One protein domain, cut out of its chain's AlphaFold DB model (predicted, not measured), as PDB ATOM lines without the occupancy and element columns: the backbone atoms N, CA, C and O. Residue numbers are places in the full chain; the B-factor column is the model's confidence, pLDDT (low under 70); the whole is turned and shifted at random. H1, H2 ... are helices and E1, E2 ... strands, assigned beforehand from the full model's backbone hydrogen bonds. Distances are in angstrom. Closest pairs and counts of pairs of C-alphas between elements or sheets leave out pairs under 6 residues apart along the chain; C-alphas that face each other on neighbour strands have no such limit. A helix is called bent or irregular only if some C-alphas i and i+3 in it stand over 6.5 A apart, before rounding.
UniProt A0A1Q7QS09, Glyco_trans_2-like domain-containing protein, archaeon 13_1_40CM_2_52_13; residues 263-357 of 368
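This is residues 263 to 357 of the 368 residues of the protein "Glyco_trans_2-like domain-containing protein" of archaeon 13_1_40CM_2_52_13 (UniProt A0A1Q7QS09). Three helices, H1, H2 and H3, cross one another at one end of an elongated model, and H3 reaches from them to a two-stranded hairpin, E1 and E2, with E2 the strand nearer to H3. Beyond the hairpin the chain makes a loose arm through H4 and H5, where residues 320 to 328 and 330 to 335 stick out, before it comes back into E1. The printed part has 95 residues, with five named helices followed by two named strands, which form one antiparallel sheet in the order E1 - E2; the class is mostly helix. The whole is loose, with a radius of gyration of the C-alphas of 16.5 A, and spans 48 by 30 by 23 A.

Strands E1, residues 342 to 347, and E2, residues 350 to 356, form an antiparallel hairpin, their directions at 151 degrees. N 343 and O 355, at 2.8 A, and N 352 and O 345, at 2.9 A, are within hydrogen-bond range. H3, residues 303 to 317, comes closest to E2 at the C-alphas of Gln 316 and Val 351, 5.5 A apart; H3 and E1 are near each other. H2, residues 286 to 298, touches H3 at a steep tilt of 56 degrees, the same way, with the C-alphas of Ser 291 and Leu 303 closest at 4.8 A. H1, residues 263 to 279, touches H3 with residues 263 to 266 alone, about perpendicular at 74 degrees; the closest C-alphas, of Val 263 and Ala 307, are 5.2 A apart. H1 also touches H2 at a steep tilt of 66 degrees, opposite ways, closest at the C-alphas of Trp 274 and Leu 286, 6.4 A. H4, residues 323 to 326, is apart from H5, residues 331 to 338; H4 is also apart from H1, H2 and H3, and H5 is apart from H1, H2 and H3 as well. Every O i to N i+4 pair is within hydrogen-bond range in H2, against 11 of 13 in H1, 9 of 11 in H3 and 1 of 4 in H5, where 4 of 5 O i to N i+3 pairs are; H4 is too short for an O i to N i+4 pair.

H1 begins at C-alpha 263, (180.900, 198.905, 168.150), and is 22.8 A long, with a kink of 54 degrees near residue 270. H2 is 16.9 A long, H3 23.3 A, H5 12.2 A, E1 16.8 A and E2 18.1 A; H4 has four residues. H1, H3 and H5 are irregular: C-alphas 269 and 272 are 7.4 A apart, 314 and 317 7.4 A, and 332 and 335 7.2 A. E2 ends at C-alpha 356, (190.574, 203.383, 173.187).

The two C-alphas farthest apart, of Gly 281 and Glu 324, are 48.5 A apart. The printed part has no cut and no long link. Its mean pLDDT is 92.7, and no printed residue is under 70.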
ATOM      1  N   VAL A 263     182.347 199.138 168.294       94.62
ATOM      2  CA  VAL A 263     180.900 198.905 168.150       94.62
ATOM      3  C   VAL A 263     180.316 199.780 167.043       94.62
ATOM      4  O   VAL A 263     179.506 199.307 166.244       94.62
ATOM      5  N   ARG A 264     180.756 201.040 166.940       92.69
ATOM      6  CA  ARG A 264     180.317 201.952 165.880       92.69
ATOM      7  C   ARG A 264     180.802 201.495 164.508       92.69
ATOM      8  O   ARG A 264     180.059 201.590 163.532       92.69
ATOM      9  N   MET A 265     182.013 200.954 164.432       93.31
ATOM     10  CA  MET A 265     182.546 200.363 163.209       93.31
ATOM     11  C   MET A 265     181.706 199.181 162.734       93.31
ATOM     12  O   MET A 265     181.292 199.146 161.571       93.31
ATOM     13  N   LEU A 266     181.362 198.275 163.647       94.69
ATOM     14  CA  LEU A 266     180.478 197.152 163.347       94.69
ATOM     15  C   LEU A 266     179.058 197.621 162.972       94.69
ATOM     16  O   LEU A 266     178.424 197.062 162.076       94.69
ATOM     17  N   GLN A 267     178.563 198.694 163.601       93.31
ATOM     18  CA  GLN A 267     177.278 199.300 163.251       93.31
ATOM     19  C   GLN A 267     177.270 199.809 161.807       93.31
ATOM     20  O   GLN A 267     176.307 199.561 161.084       93.31
ATOM     21  N   LYS A 268     178.333 200.497 161.368       89.75
ATOM     22  CA  LYS A 268     178.450 201.015 159.993       89.75
ATOM     23  C   LYS A 268     178.447 199.888 158.960       89.75
ATOM     24  O   LYS A 268     177.791 200.036 157.930       89.75
ATOM     25  N   LEU A 269     179.118 198.769 159.248       91.88
ATOM     26  CA  LEU A 269     179.088 197.577 158.398       91.88
ATOM     27  C   LEU A 269     177.650 197.073 158.209       91.88
ATOM     28  O   LEU A 269     177.180 196.913 157.082       91.88
ATOM     29  N   TYR A 270     176.931 196.849 159.312       92.69
ATOM     30  CA  TYR A 270     175.614 196.217 159.259       92.69
ATOM     31  C   TYR A 270     174.450 197.171 158.999       92.69
ATOM     32  O   TYR A 270     173.359 196.688 158.710       92.69
ATOM     33  N   TRP A 271     174.652 198.492 159.040       88.69
ATOM     34  CA  TRP A 271     173.580 199.482 158.897       88.69
ATOM     35  C   TRP A 271     172.693 199.222 157.676       88.69
ATOM     36  O   TRP A 271     171.478 199.080 157.809       88.69
ATOM     37  N   SER A 272     173.297 199.098 156.489       83.06
ATOM     38  CA  SER A 272     172.537 198.892 155.249       83.06
ATOM     39  C   SER A 272     171.833 197.530 155.203       83.06
ATOM     40  O   SER A 272     170.708 197.438 154.715       83.06
ATOM     41  N   HIS A 273     172.455 196.486 155.761       88.00
ATOM     42  CA  HIS A 273     171.890 195.136 155.823       88.00
ATOM     43  C   HIS A 273     170.708 195.052 156.791       88.00
ATOM     44  O   HIS A 273     169.679 194.458 156.469       88.00
ATOM     45  N   TRP A 274     170.838 195.675 157.962       90.19
ATOM     46  CA  TRP A 274     169.761 195.791 158.933       90.19
ATOM     47  C   TRP A 274     168.610 196.639 158.385       90.19
ATOM     48  O   TRP A 274     167.454 196.240 158.503       90.19
ATOM     49  N   PHE A 275     168.905 197.771 157.743       83.50
ATOM     50  CA  PHE A 275     167.880 198.643 157.172       83.50
ATOM     51  C   PHE A 275     167.068 197.935 156.077       83.50
ATOM     52  O   PHE A 275     165.841 198.008 156.074       83.50
ATOM     53  N   ASP A 276     167.730 197.188 155.190       84.38
ATOM     54  CA  ASP A 276     167.059 196.349 154.191       84.38
ATOM     55  C   ASP A 276     166.207 195.242 154.841       84.38
ATOM     56  O   ASP A 276     165.046 195.058 154.474       84.38
ATOM     57  N   ALA A 277     166.727 194.552 155.863       86.19
ATOM     58  CA  ALA A 277     165.967 193.545 156.607       86.19
ATOM     59  C   ALA A 277     164.730 194.140 157.305       86.19
ATOM     60  O   ALA A 277     163.651 193.545 157.265       86.19
ATOM     61  N   ARG A 278     164.858 195.332 157.901       84.75
ATOM     62  CA  ARG A 278     163.748 196.078 158.511       84.75
ATOM     63  C   ARG A 278     162.696 196.457 157.469       84.75
ATOM     64  O   ARG A 278     161.512 196.252 157.712       84.75
ATOM     65  N   ASN A 279     163.108 196.941 156.296       80.56
ATOM     66  CA  ASN A 279     162.184 197.258 155.197       80.56
ATOM     67  C   ASN A 279     161.436 196.022 154.678       80.56
ATOM     68  O   ASN A 279     160.321 196.141 154.179       80.56
ATOM     69  N   LYS A 280     162.021 194.830 154.839       86.12
ATOM     70  CA  LYS A 280     161.391 193.533 154.551       86.12
ATOM     71  C   LYS A 280     160.546 192.989 155.714       86.12
ATOM     72  O   LYS A 280     160.109 191.845 155.658       86.12
ATOM     73  N   GLY A 281     160.304 193.790 156.754       87.94
ATOM     74  CA  GLY A 281     159.425 193.455 157.876       87.94
ATOM     75  C   GLY A 281     160.111 192.777 159.065       87.94
ATOM     76  O   GLY A 281     159.419 192.289 159.955       87.94
ATOM     77  N   SER A 282     161.448 192.730 159.115       89.00
ATOM     78  CA  SER A 282     162.144 192.194 160.291       89.00
ATOM     79  C   SER A 282     161.878 193.067 161.530       89.00
ATOM     80  O   SER A 282     162.125 194.275 161.471       89.00
ATOM     81  N   PRO A 283     161.438 192.485 162.664       91.62
ATOM     82  CA  PRO A 283     161.218 193.228 163.906       91.62
ATOM     83  C   PRO A 283     162.511 193.441 164.711       91.62
ATOM     84  O   PRO A 283     162.487 194.083 165.757       91.62
ATOM     85  N   VAL A 284     163.633 192.871 164.262       91.75
ATOM     86  CA  VAL A 284     164.894 192.847 165.011       91.75
ATOM     87  C   VAL A 284     165.500 194.250 165.063       91.75
ATOM     88  O   VAL A 284     165.742 194.883 164.031       91.75
ATOM     89  N   GLY A 285     165.784 194.735 166.272       90.62
ATOM     90  CA  GLY A 285     166.474 196.010 166.477       90.62
ATOM     91  C   GLY A 285     167.932 195.961 166.005       90.62
ATOM     92  O   GLY A 285     168.548 194.899 165.970       90.62
ATOM     93  N   LEU A 286     168.519 197.115 165.673       90.69
ATOM     94  CA  LEU A 286     169.882 197.184 165.128       90.69
ATOM     95  C   LEU A 286     170.925 196.544 166.056       90.69
ATOM     96  O   LEU A 286     171.744 195.751 165.599       90.69
ATOM     97  N   ARG A 287     170.871 196.835 167.362       91.94
ATOM     98  CA  ARG A 287     171.817 196.274 168.342       91.94
ATOM     99  C   ARG A 287     171.720 194.750 168.429       91.94
ATOM    100  O   ARG A 287     172.740 194.070 168.482       91.94
ATOM    101  N   GLU A 288     170.504 194.207 168.401       94.56
ATOM    102  CA  GLU A 288     170.280 192.759 168.396       94.56
ATOM    103  C   GLU A 288     170.775 192.124 167.087       94.56
ATOM    104  O   GLU A 288     171.446 191.091 167.118       94.56
ATOM    105  N   TYR A 289     170.508 192.771 165.948       94.75
ATOM    106  CA  TYR A 289     170.985 192.339 164.633       94.75
ATOM    107  C   TYR A 289     172.516 192.256 164.593       94.75
ATOM    108  O   TYR A 289     173.074 191.236 164.187       94.75
ATOM    109  N   MET A 290     173.188 193.311 165.064       95.81
ATOM    110  CA  MET A 290     174.645 193.369 165.165       95.81
ATOM    111  C   MET A 290     175.196 192.313 166.117       95.81
ATOM    112  O   MET A 290     176.189 191.680 165.788       95.81
ATOM    113  N   SER A 291     174.566 192.109 167.278       96.31
ATOM    114  CA  SER A 291     175.023 191.123 168.263       96.31
ATOM    115  C   SER A 291     174.984 189.710 167.681       96.31
ATOM    116  O   SER A 291     175.998 189.016 167.670       96.31
ATOM    117  N   LYS A 292     173.848 189.316 167.088       95.25
ATOM    118  CA  LYS A 292     173.677 187.990 166.478       95.25
ATOM    119  C   LYS A 292     174.666 187.744 165.339       95.25
ATOM    120  O   LYS A 292     175.372 186.740 165.360       95.25
ATOM    121  N   ARG A 293     174.726 188.648 164.352       95.69
ATOM    122  CA  ARG A 293     175.603 188.467 163.183       95.69
ATOM    123  C   ARG A 293     177.073 188.661 163.514       95.69
ATOM    124  O   ARG A 293     177.891 187.867 163.074       95.69
ATOM    125  N   GLY A 294     177.397 189.667 164.320       96.88
ATOM    126  CA  GLY A 294     178.766 189.962 164.717       96.88
ATOM    127  C   GLY A 294     179.409 188.790 165.448       96.88
ATOM    128  O   GLY A 294     180.494 188.369 165.065       96.88
ATOM    129  N   ILE A 295     178.723 188.212 166.441       97.56
ATOM    130  CA  ILE A 295     179.227 187.036 167.171       97.56
ATOM    131  C   ILE A 295     179.376 185.832 166.232       97.56
ATOM    132  O   ILE A 295     180.363 185.105 166.309       97.56
ATOM    133  N   GLN A 296     178.419 185.623 165.325       97.00
ATOM    134  CA  GLN A 296     178.474 184.522 164.365       97.00
ATOM    135  C   GLN A 296     179.643 184.655 163.372       97.00
ATOM    136  O   GLN A 296     180.279 183.656 163.048       97.00
ATOM    137  N   GLU A 297     179.905 185.861 162.865       97.31
ATOM    138  CA  GLU A 297     180.868 186.109 161.782       97.31
ATOM    139  C   GLU A 297     182.284 186.399 162.292       97.31
ATOM    140  O   GLU A 297     183.257 186.000 161.655       97.31
ATOM    141  N   TYR A 298     182.406 187.065 163.442       97.25
ATOM    142  CA  TYR A 298     183.679 187.538 163.998       97.25
ATOM    143  C   TYR A 298     184.027 186.906 165.354       97.25
ATOM    144  O   TYR A 298     185.083 187.194 165.921       97.25
ATOM    145  N   GLY A 299     183.177 186.016 165.874       96.44
ATOM    146  CA  GLY A 299     183.382 185.339 167.153       96.44
ATOM    147  C   GLY A 299     183.189 186.252 168.370       96.44
ATOM    148  O   GLY A 299     182.737 187.387 168.259       96.44
ATOM    149  N   GLY A 300     183.556 185.744 169.547       94.56
ATOM    150  CA  GLY A 300     183.341 186.416 170.834       94.56
ATOM    151  C   GLY A 300     182.064 185.961 171.545       94.56
ATOM    152  O   GLY A 300     181.290 185.156 171.028       94.56
ATOM    153  N   ARG A 301     181.865 186.435 172.773       96.38
ATOM    154  CA  ARG A 301     180.690 186.152 173.619       96.38
ATOM    155  C   ARG A 301     179.747 187.347 173.725       96.38
ATOM    156  O   ARG A 301     178.598 187.187 174.126       96.38
ATOM    157  N   THR A 302     180.239 188.535 173.390       97.38
ATOM    158  CA  THR A 302     179.518 189.807 173.472       97.38
ATOM    159  C   THR A 302     179.621 190.567 172.153       97.38
ATOM    160  O   THR A 302     180.471 190.274 171.309       97.38
ATOM    161  N   LEU A 303     178.754 191.568 171.980       96.50
ATOM    162  CA  LEU A 303     178.810 192.469 170.828       96.50
ATOM    163  C   LEU A 303     180.150 193.213 170.775       96.50
ATOM    164  O   LEU A 303     180.710 193.407 169.703       96.50
ATOM    165  N   GLU A 304     180.654 193.626 171.933       96.62
ATOM    166  CA  GLU A 304     181.888 194.384 172.081       96.62
ATOM    167  C   GLU A 304     183.113 193.547 171.671       96.62
ATOM    168  O   GLU A 304     183.959 194.033 170.921       96.62
ATOM    169  N   GLU A 305     183.177 192.272 172.074       96.75
ATOM    170  CA  GLU A 305     184.231 191.346 171.633       96.75
ATOM    171  C   GLU A 305     184.178 191.103 170.118       96.75
ATOM    172  O   GLU A 305     185.202 191.195 169.439       96.75
ATOM    173  N   ALA A 306     182.984 190.856 169.570       97.81
ATOM    174  CA  ALA A 306     182.794 190.664 168.134       97.81
ATOM    175  C   ALA A 306     183.202 191.904 167.322       97.81
ATOM    176  O   ALA A 306     183.880 191.801 166.300       97.81
ATOM    177  N   ALA A 307     182.818 193.092 167.791       97.19
ATOM    178  CA  ALA A 307     183.147 194.359 167.154       97.19
ATOM    179  C   ALA A 307     184.657 194.638 167.157       97.19
ATOM    180  O   ALA A 307     185.209 195.125 166.163       97.19
ATOM    181  N   LYS A 308     185.336 194.285 168.251       96.50
ATOM    182  CA  LYS A 308     186.790 194.367 168.356       96.50
ATOM    183  C   LYS A 308     187.479 193.411 167.381       96.50
ATOM    184  O   LYS A 308     188.370 193.832 166.645       96.50
ATOM    185  N   ASN A 309     187.023 192.159 167.302       96.94
ATOM    186  CA  ASN A 309     187.549 191.172 166.354       96.94
ATOM    187  C   ASN A 309     187.354 191.608 164.896       96.94
ATOM    188  O   ASN A 309     188.290 191.518 164.101       96.94
ATOM    189  N   PHE A 310     186.170 192.135 164.554       96.75
ATOM    190  CA  PHE A 310     185.902 192.733 163.245       96.75
ATOM    191  C   PHE A 310     186.910 193.834 162.918       96.75
ATOM    192  O   PHE A 310     187.512 193.824 161.848       96.75
ATOM    193  N   THR A 311     187.122 194.761 163.852       94.94
ATOM    194  CA  THR A 311     188.030 195.894 163.655       94.94
ATOM    195  C   THR A 311     189.468 195.409 163.439       94.94
ATOM    196  O   THR A 311     190.112 195.801 162.470       94.94
ATOM    197  N   ILE A 312     189.966 194.491 164.272       95.62
ATOM    198  CA  ILE A 312     191.308 193.908 164.102       95.62
ATOM    199  C   ILE A 312     191.457 193.241 162.725       95.62
ATOM    200  O   ILE A 312     192.509 193.364 162.100       95.62
ATOM    201  N   LEU A 313     190.422 192.548 162.242       95.62
ATOM    202  CA  LEU A 313     190.439 191.881 160.940       95.62
ATOM    203  C   LEU A 313     190.401 192.874 159.767       95.62
ATOM    204  O   LEU A 313     191.210 192.754 158.848       95.62
ATOM    205  N   GLU A 314     189.490 193.850 159.797       93.50
ATOM    206  CA  GLU A 314     189.298 194.836 158.721       93.50
ATOM    207  C   GLU A 314     190.575 195.654 158.481       93.50
ATOM    208  O   GLU A 314     190.940 195.906 157.333       93.50
ATOM    209  N   TYR A 315     191.291 196.032 159.545       92.94
ATOM    210  CA  TYR A 315     192.418 196.969 159.463       92.94
ATOM    211  C   TYR A 315     193.800 196.323 159.294       92.94
ATOM    212  O   TYR A 315     194.804 197.029 159.331       92.94
ATOM    213  N   GLN A 316     193.889 195.015 159.018       93.44
ATOM    214  CA  GLN A 316     195.180 194.353 158.741       93.44
ATOM    215  C   GLN A 316     195.938 194.968 157.553       93.44
ATOM    216  O   GLN A 316     197.163 194.919 157.511       93.44
ATOM    217  N   GLY A 317     195.220 195.535 156.577       90.12
ATOM    218  CA  GLY A 317     195.801 196.139 155.372       90.12
ATOM    219  C   GLY A 317     196.145 197.628 155.492       90.12
ATOM    220  O   GLY A 317     196.460 198.256 154.478       90.12
ATOM    221  N   CYS A 318     196.023 198.217 156.682       91.38
ATOM    222  CA  CYS A 318     196.370 199.616 156.892       91.38
ATOM    223  C   CYS A 318     197.882 199.844 156.848       91.38
ATOM    224  O   CYS A 318     198.678 199.015 157.281       91.38
ATOM    225  N   VAL A 319     198.264 201.018 156.354       91.50
ATOM    226  CA  VAL A 319     199.641 201.519 156.353       91.50
ATOM    227  C   VAL A 319     199.722 202.785 157.203       91.50
ATOM    228  O   VAL A 319     198.692 203.443 157.394       91.50
ATOM    229  N   PRO A 320     200.914 203.159 157.704       93.50
ATOM    230  CA  PRO A 320     201.094 204.439 158.375       93.50
ATOM    231  C   PRO A 320     200.617 205.604 157.505       93.50
ATOM    232  O   PRO A 320     200.781 205.605 156.281       93.50
ATOM    233  N   PHE A 321     200.031 206.604 158.151       93.25
ATOM    234  CA  PHE A 321     199.580 207.823 157.508       93.25
ATOM    235  C   PHE A 321     200.737 208.518 156.784       93.25
ATOM    236  O   PHE A 321     201.820 208.698 157.347       93.25
ATOM    237  N   SER A 322     200.494 208.956 155.548       90.50
ATOM    238  CA  SER A 322     201.495 209.652 154.739       90.50
ATOM    239  C   SER A 322     201.086 211.096 154.483       90.50
ATOM    240  O   SER A 322     200.188 211.371 153.687       90.50
ATOM    241  N   ARG A 323     201.809 212.039 155.101       90.19
ATOM    242  CA  ARG A 323     201.648 213.483 154.844       90.19
ATOM    243  C   ARG A 323     201.947 213.860 153.397       90.19
ATOM    244  O   ARG A 323     201.349 214.797 152.886       90.19
ATOM    245  N   GLU A 324     202.834 213.129 152.726       88.00
ATOM    246  CA  GLU A 324     203.138 213.351 151.309       88.00
ATOM    247  C   GLU A 324     201.909 213.080 150.428       88.00
ATOM    248  O   GLU A 324     201.620 213.830 149.499       88.00
ATOM    249  N   ILE A 325     201.140 212.038 150.759       83.12
ATOM    250  CA  ILE A 325     199.958 211.632 149.991       83.12
ATOM    251  C   ILE A 325     198.718 212.434 150.405       83.12
ATOM    252  O   ILE A 325     197.897 212.798 149.560       83.12
ATOM    253  N   CYS A 326     198.556 212.677 151.704       85.00
ATOM    254  CA  CYS A 326     197.325 213.199 152.297       85.00
ATOM    255  C   CYS A 326     197.381 214.695 152.644       85.00
ATOM    256  O   CYS A 326     196.345 215.311 152.917       85.00
ATOM    257  N   GLY A 327     198.574 215.290 152.627       87.31
ATOM    258  CA  GLY A 327     198.853 216.589 153.232       87.31
ATOM    259  C   GLY A 327     198.895 216.519 154.761       87.31
ATOM    260  O   GLY A 327     198.636 215.478 155.366       87.31
ATOM    261  N   ASP A 328     199.184 217.650 155.401       90.62
ATOM    262  CA  ASP A 328     199.193 217.753 156.868       90.62
ATOM    263  C   ASP A 328     197.809 217.501 157.477       90.62
ATOM    264  O   ASP A 328     196.804 217.516 156.772       90.62
ATOM    265  N   TYR A 329     197.710 217.297 158.787       93.12
ATOM    266  CA  TYR A 329     196.404 217.255 159.451       93.12
ATOM    267  C   TYR A 329     195.781 218.660 159.531       93.12
ATOM    268  O   TYR A 329     196.505 219.653 159.476       93.12
ATOM    269  N   PRO A 330     194.448 218.782 159.672       93.56
ATOM    270  CA  PRO A 330     193.834 220.017 160.139       93.56
ATOM    271  C   PRO A 330     194.389 220.385 161.518       93.56
ATOM    272  O   PRO A 330     194.529 219.501 162.364       93.56
ATOM    273  N   ASP A 331     194.624 221.673 161.776       92.69
ATOM    274  CA  ASP A 331     195.126 222.148 163.079       92.69
ATOM    275  C   ASP A 331     194.250 221.670 164.243       92.69
ATOM    276  O   ASP A 331     194.748 221.299 165.304       92.69
ATOM    277  N   LEU A 332     192.937 221.588 164.007       93.56
ATOM    278  CA  LEU A 332     191.964 221.074 164.971       93.56
ATOM    279  C   LEU A 332     192.203 219.621 165.386       93.56
ATOM    280  O   LEU A 332     191.659 219.219 166.404       93.56
ATOM    281  N   LEU A 333     192.975 218.826 164.645       93.94
ATOM    282  CA  LEU A 333     193.314 217.453 165.029       93.94
ATOM    283  C   LEU A 333     194.648 217.349 165.769       93.94
ATOM    284  O   LEU A 333     194.931 216.291 166.323       93.94
ATOM    285  N   VAL A 334     195.462 218.409 165.824       92.00
ATOM    286  CA  VAL A 334     196.794 218.357 166.449       92.00
ATOM    287  C   VAL A 334     196.748 217.870 167.905       92.00
ATOM    288  O   VAL A 334     197.521 216.966 168.229       92.00
ATOM    289  N   PRO A 335     195.835 218.345 168.775       91.62
ATOM    290  CA  PRO A 335     195.754 217.822 170.140       91.62
ATOM    291  C   PRO A 335     195.321 216.346 170.189       91.62
ATOM    292  O   PRO A 335     195.838 215.572 170.995       91.62
ATOM    293  N   ALA A 336     194.435 215.927 169.279       92.88
ATOM    294  CA  ALA A 336     194.005 214.535 169.160       92.88
ATOM    295  C   ALA A 336     195.140 213.610 168.694       92.88
ATOM    296  O   ALA A 336     195.149 212.438 169.037       92.88
ATOM    297  N   LEU A 337     196.130 214.107 167.946       92.94
ATOM    298  CA  LEU A 337     197.306 213.309 167.581       92.94
ATOM    299  C   LEU A 337     198.190 212.993 168.793       92.94
ATOM    300  O   LEU A 337     198.816 211.935 168.829       92.94
ATOM    301  N   ALA A 338     198.251 213.897 169.776       90.94
ATOM    302  CA  ALA A 338     199.009 213.673 171.004       90.94
ATOM    303  C   ALA A 338     198.319 212.642 171.911       90.94
ATOM    304  O   ALA A 338     198.979 211.764 172.462       90.94
ATOM    305  N   ASN A 339     196.988 212.720 172.009       90.88
ATOM    306  CA  ASN A 339     196.159 211.826 172.817       90.88
ATOM    307  C   ASN A 339     195.027 211.236 171.961       90.88
ATOM    308  O   ASN A 339     193.893 211.717 172.027       90.88
ATOM    309  N   PRO A 340     195.320 210.229 171.118       93.12
ATOM    310  CA  PRO A 340     194.347 209.741 170.156       93.12
ATOM    311  C   PRO A 340     193.216 208.966 170.840       93.12
ATOM    312  O   PRO A 340     193.486 208.133 171.711       93.12
ATOM    313  N   PRO A 341     191.954 209.173 170.414       93.31
ATOM    314  CA  PRO A 341     190.813 208.456 170.978       93.31
ATOM    315  C   PRO A 341     190.848 206.964 170.634       93.31
ATOM    316  O   PRO A 341     190.259 206.160 171.348       93.31
ATOM    317  N   PHE A 342     191.564 206.584 169.573       95.56
ATOM    318  CA  PHE A 342     191.763 205.198 169.168       95.56
ATOM    319  C   PHE A 342     193.192 204.994 168.672       95.56
ATOM    320  O   PHE A 342     193.745 205.880 168.022       95.56
ATOM    321  N   ARG A 343     193.780 203.828 168.945       95.88
ATOM    322  CA  ARG A 343     195.123 203.459 168.481       95.88
ATOM    323  C   ARG A 343     195.187 201.984 168.104       95.88
ATOM    324  O   ARG A 343     194.920 201.124 168.940       95.88
ATOM    325  N   LEU A 344     195.573 201.698 166.866       95.94
ATOM    326  CA  LEU A 344     195.901 200.352 166.415       95.94
ATOM    327  C   LEU A 344     197.216 199.892 167.054       95.94
ATOM    328  O   LEU A 344     198.194 200.639 167.127       95.94
ATOM    329  N   VAL A 345     197.243 198.643 167.510       96.12
ATOM    330  CA  VAL A 345     198.421 198.012 168.106       96.12
ATOM    331  C   VAL A 345     198.923 196.932 167.167       96.12
ATOM    332  O   VAL A 345     198.183 196.017 166.802       96.12
ATOM    333  N   PHE A 346     200.205 197.021 166.823       95.19
ATOM    334  CA  PHE A 346     200.860 196.089 165.917       95.19
ATOM    335  C   PHE A 346     201.824 195.166 166.661       95.19
ATOM    336  O   PHE A 346     202.541 195.589 167.567       95.19
ATOM    337  N   ARG A 347     201.874 193.904 166.232       96.06
ATOM    338  CA  ARG A 347     202.913 192.932 166.590       96.06
ATOM    339  C   ARG A 347     203.291 192.168 165.327       96.06
ATOM    340  O   ARG A 347     202.408 191.699 164.617       96.06
ATOM    341  N   ASP A 348     204.585 192.106 165.024       93.62
ATOM    342  CA  ASP A 348     205.119 191.433 163.830       93.62
ATOM    343  C   ASP A 348     204.429 191.876 162.522       93.62
ATOM    344  O   ASP A 348     204.101 191.071 161.650       93.62
ATOM    345  N   GLY A 349     204.153 193.181 162.409       89.62
ATOM    346  CA  GLY A 349     203.510 193.783 161.235       89.62
ATOM    347  C   GLY A 349     202.010 193.505 161.094       89.62
ATOM    348  O   GLY A 349     201.428 193.890 160.085       89.62
ATOM    349  N   ARG A 350     201.368 192.867 162.080       94.06
ATOM    350  CA  ARG A 350     199.922 192.598 162.090       94.06
ATOM    351  C   ARG A 350     199.222 193.390 163.176       94.06
ATOM    352  O   ARG A 350     199.766 193.546 164.268       94.06
ATOM    353  N   VAL A 351     197.997 193.829 162.900       96.06
ATOM    354  CA  VAL A 351     197.135 194.412 163.933       96.06
ATOM    355  C   VAL A 351     196.742 193.291 164.891       96.06
ATOM    356  O   VAL A 351     196.220 192.264 164.464       96.06
ATOM    357  N   VAL A 352     197.016 193.463 166.179       96.44
ATOM    358  CA  VAL A 352     196.669 192.480 167.222       96.44
ATOM    359  C   VAL A 352     195.673 193.022 168.230       96.44
ATOM    360  O   VAL A 352     195.033 192.248 168.934       96.44
ATOM    361  N   ASP A 353     195.560 194.343 168.319       95.44
ATOM    362  CA  ASP A 353     194.673 195.002 169.258       95.44
ATOM    363  C   ASP A 353     194.332 196.414 168.764       95.44
ATOM    364  O   ASP A 353     194.983 196.963 167.867       95.44
ATOM    365  N   ARG A 354     193.318 197.012 169.379       94.75
ATOM    366  CA  ARG A 354     193.000 198.427 169.267       94.75
ATOM    367  C   ARG A 354     192.643 198.955 170.643       94.75
ATOM    368  O   ARG A 354     191.808 198.393 171.349       94.75
ATOM    369  N   GLN A 355     193.307 200.035 171.020       94.31
ATOM    370  CA  GLN A 355     193.121 200.689 172.304       94.31
ATOM    371  C   GLN A 355     192.255 201.928 172.128       94.31
ATOM    372  O   GLN A 355     192.404 202.654 171.144       94.31
ATOM    373  N   SER A 356     191.385 202.171 173.103       92.94
ATOM    374  CA  SER A 356     190.574 203.383 173.187       92.94
ATOM    375  C   SER A 356     191.159 204.317 174.242       92.94
ATOM    376  O   SER A 356     191.526 203.877 175.332       92.94
ATOM    377  N   GLY A 357     191.252 205.596 173.905       89.62
ATOM    378  CA  GLY A 357     191.667 206.677 174.790       89.62
ATOM    379  C   GLY A 357     190.492 207.555 175.212       89.62
ATOM    380  O   GLY A 357     189.327 207.251 174.950       89.62
TER     381      GLY A 357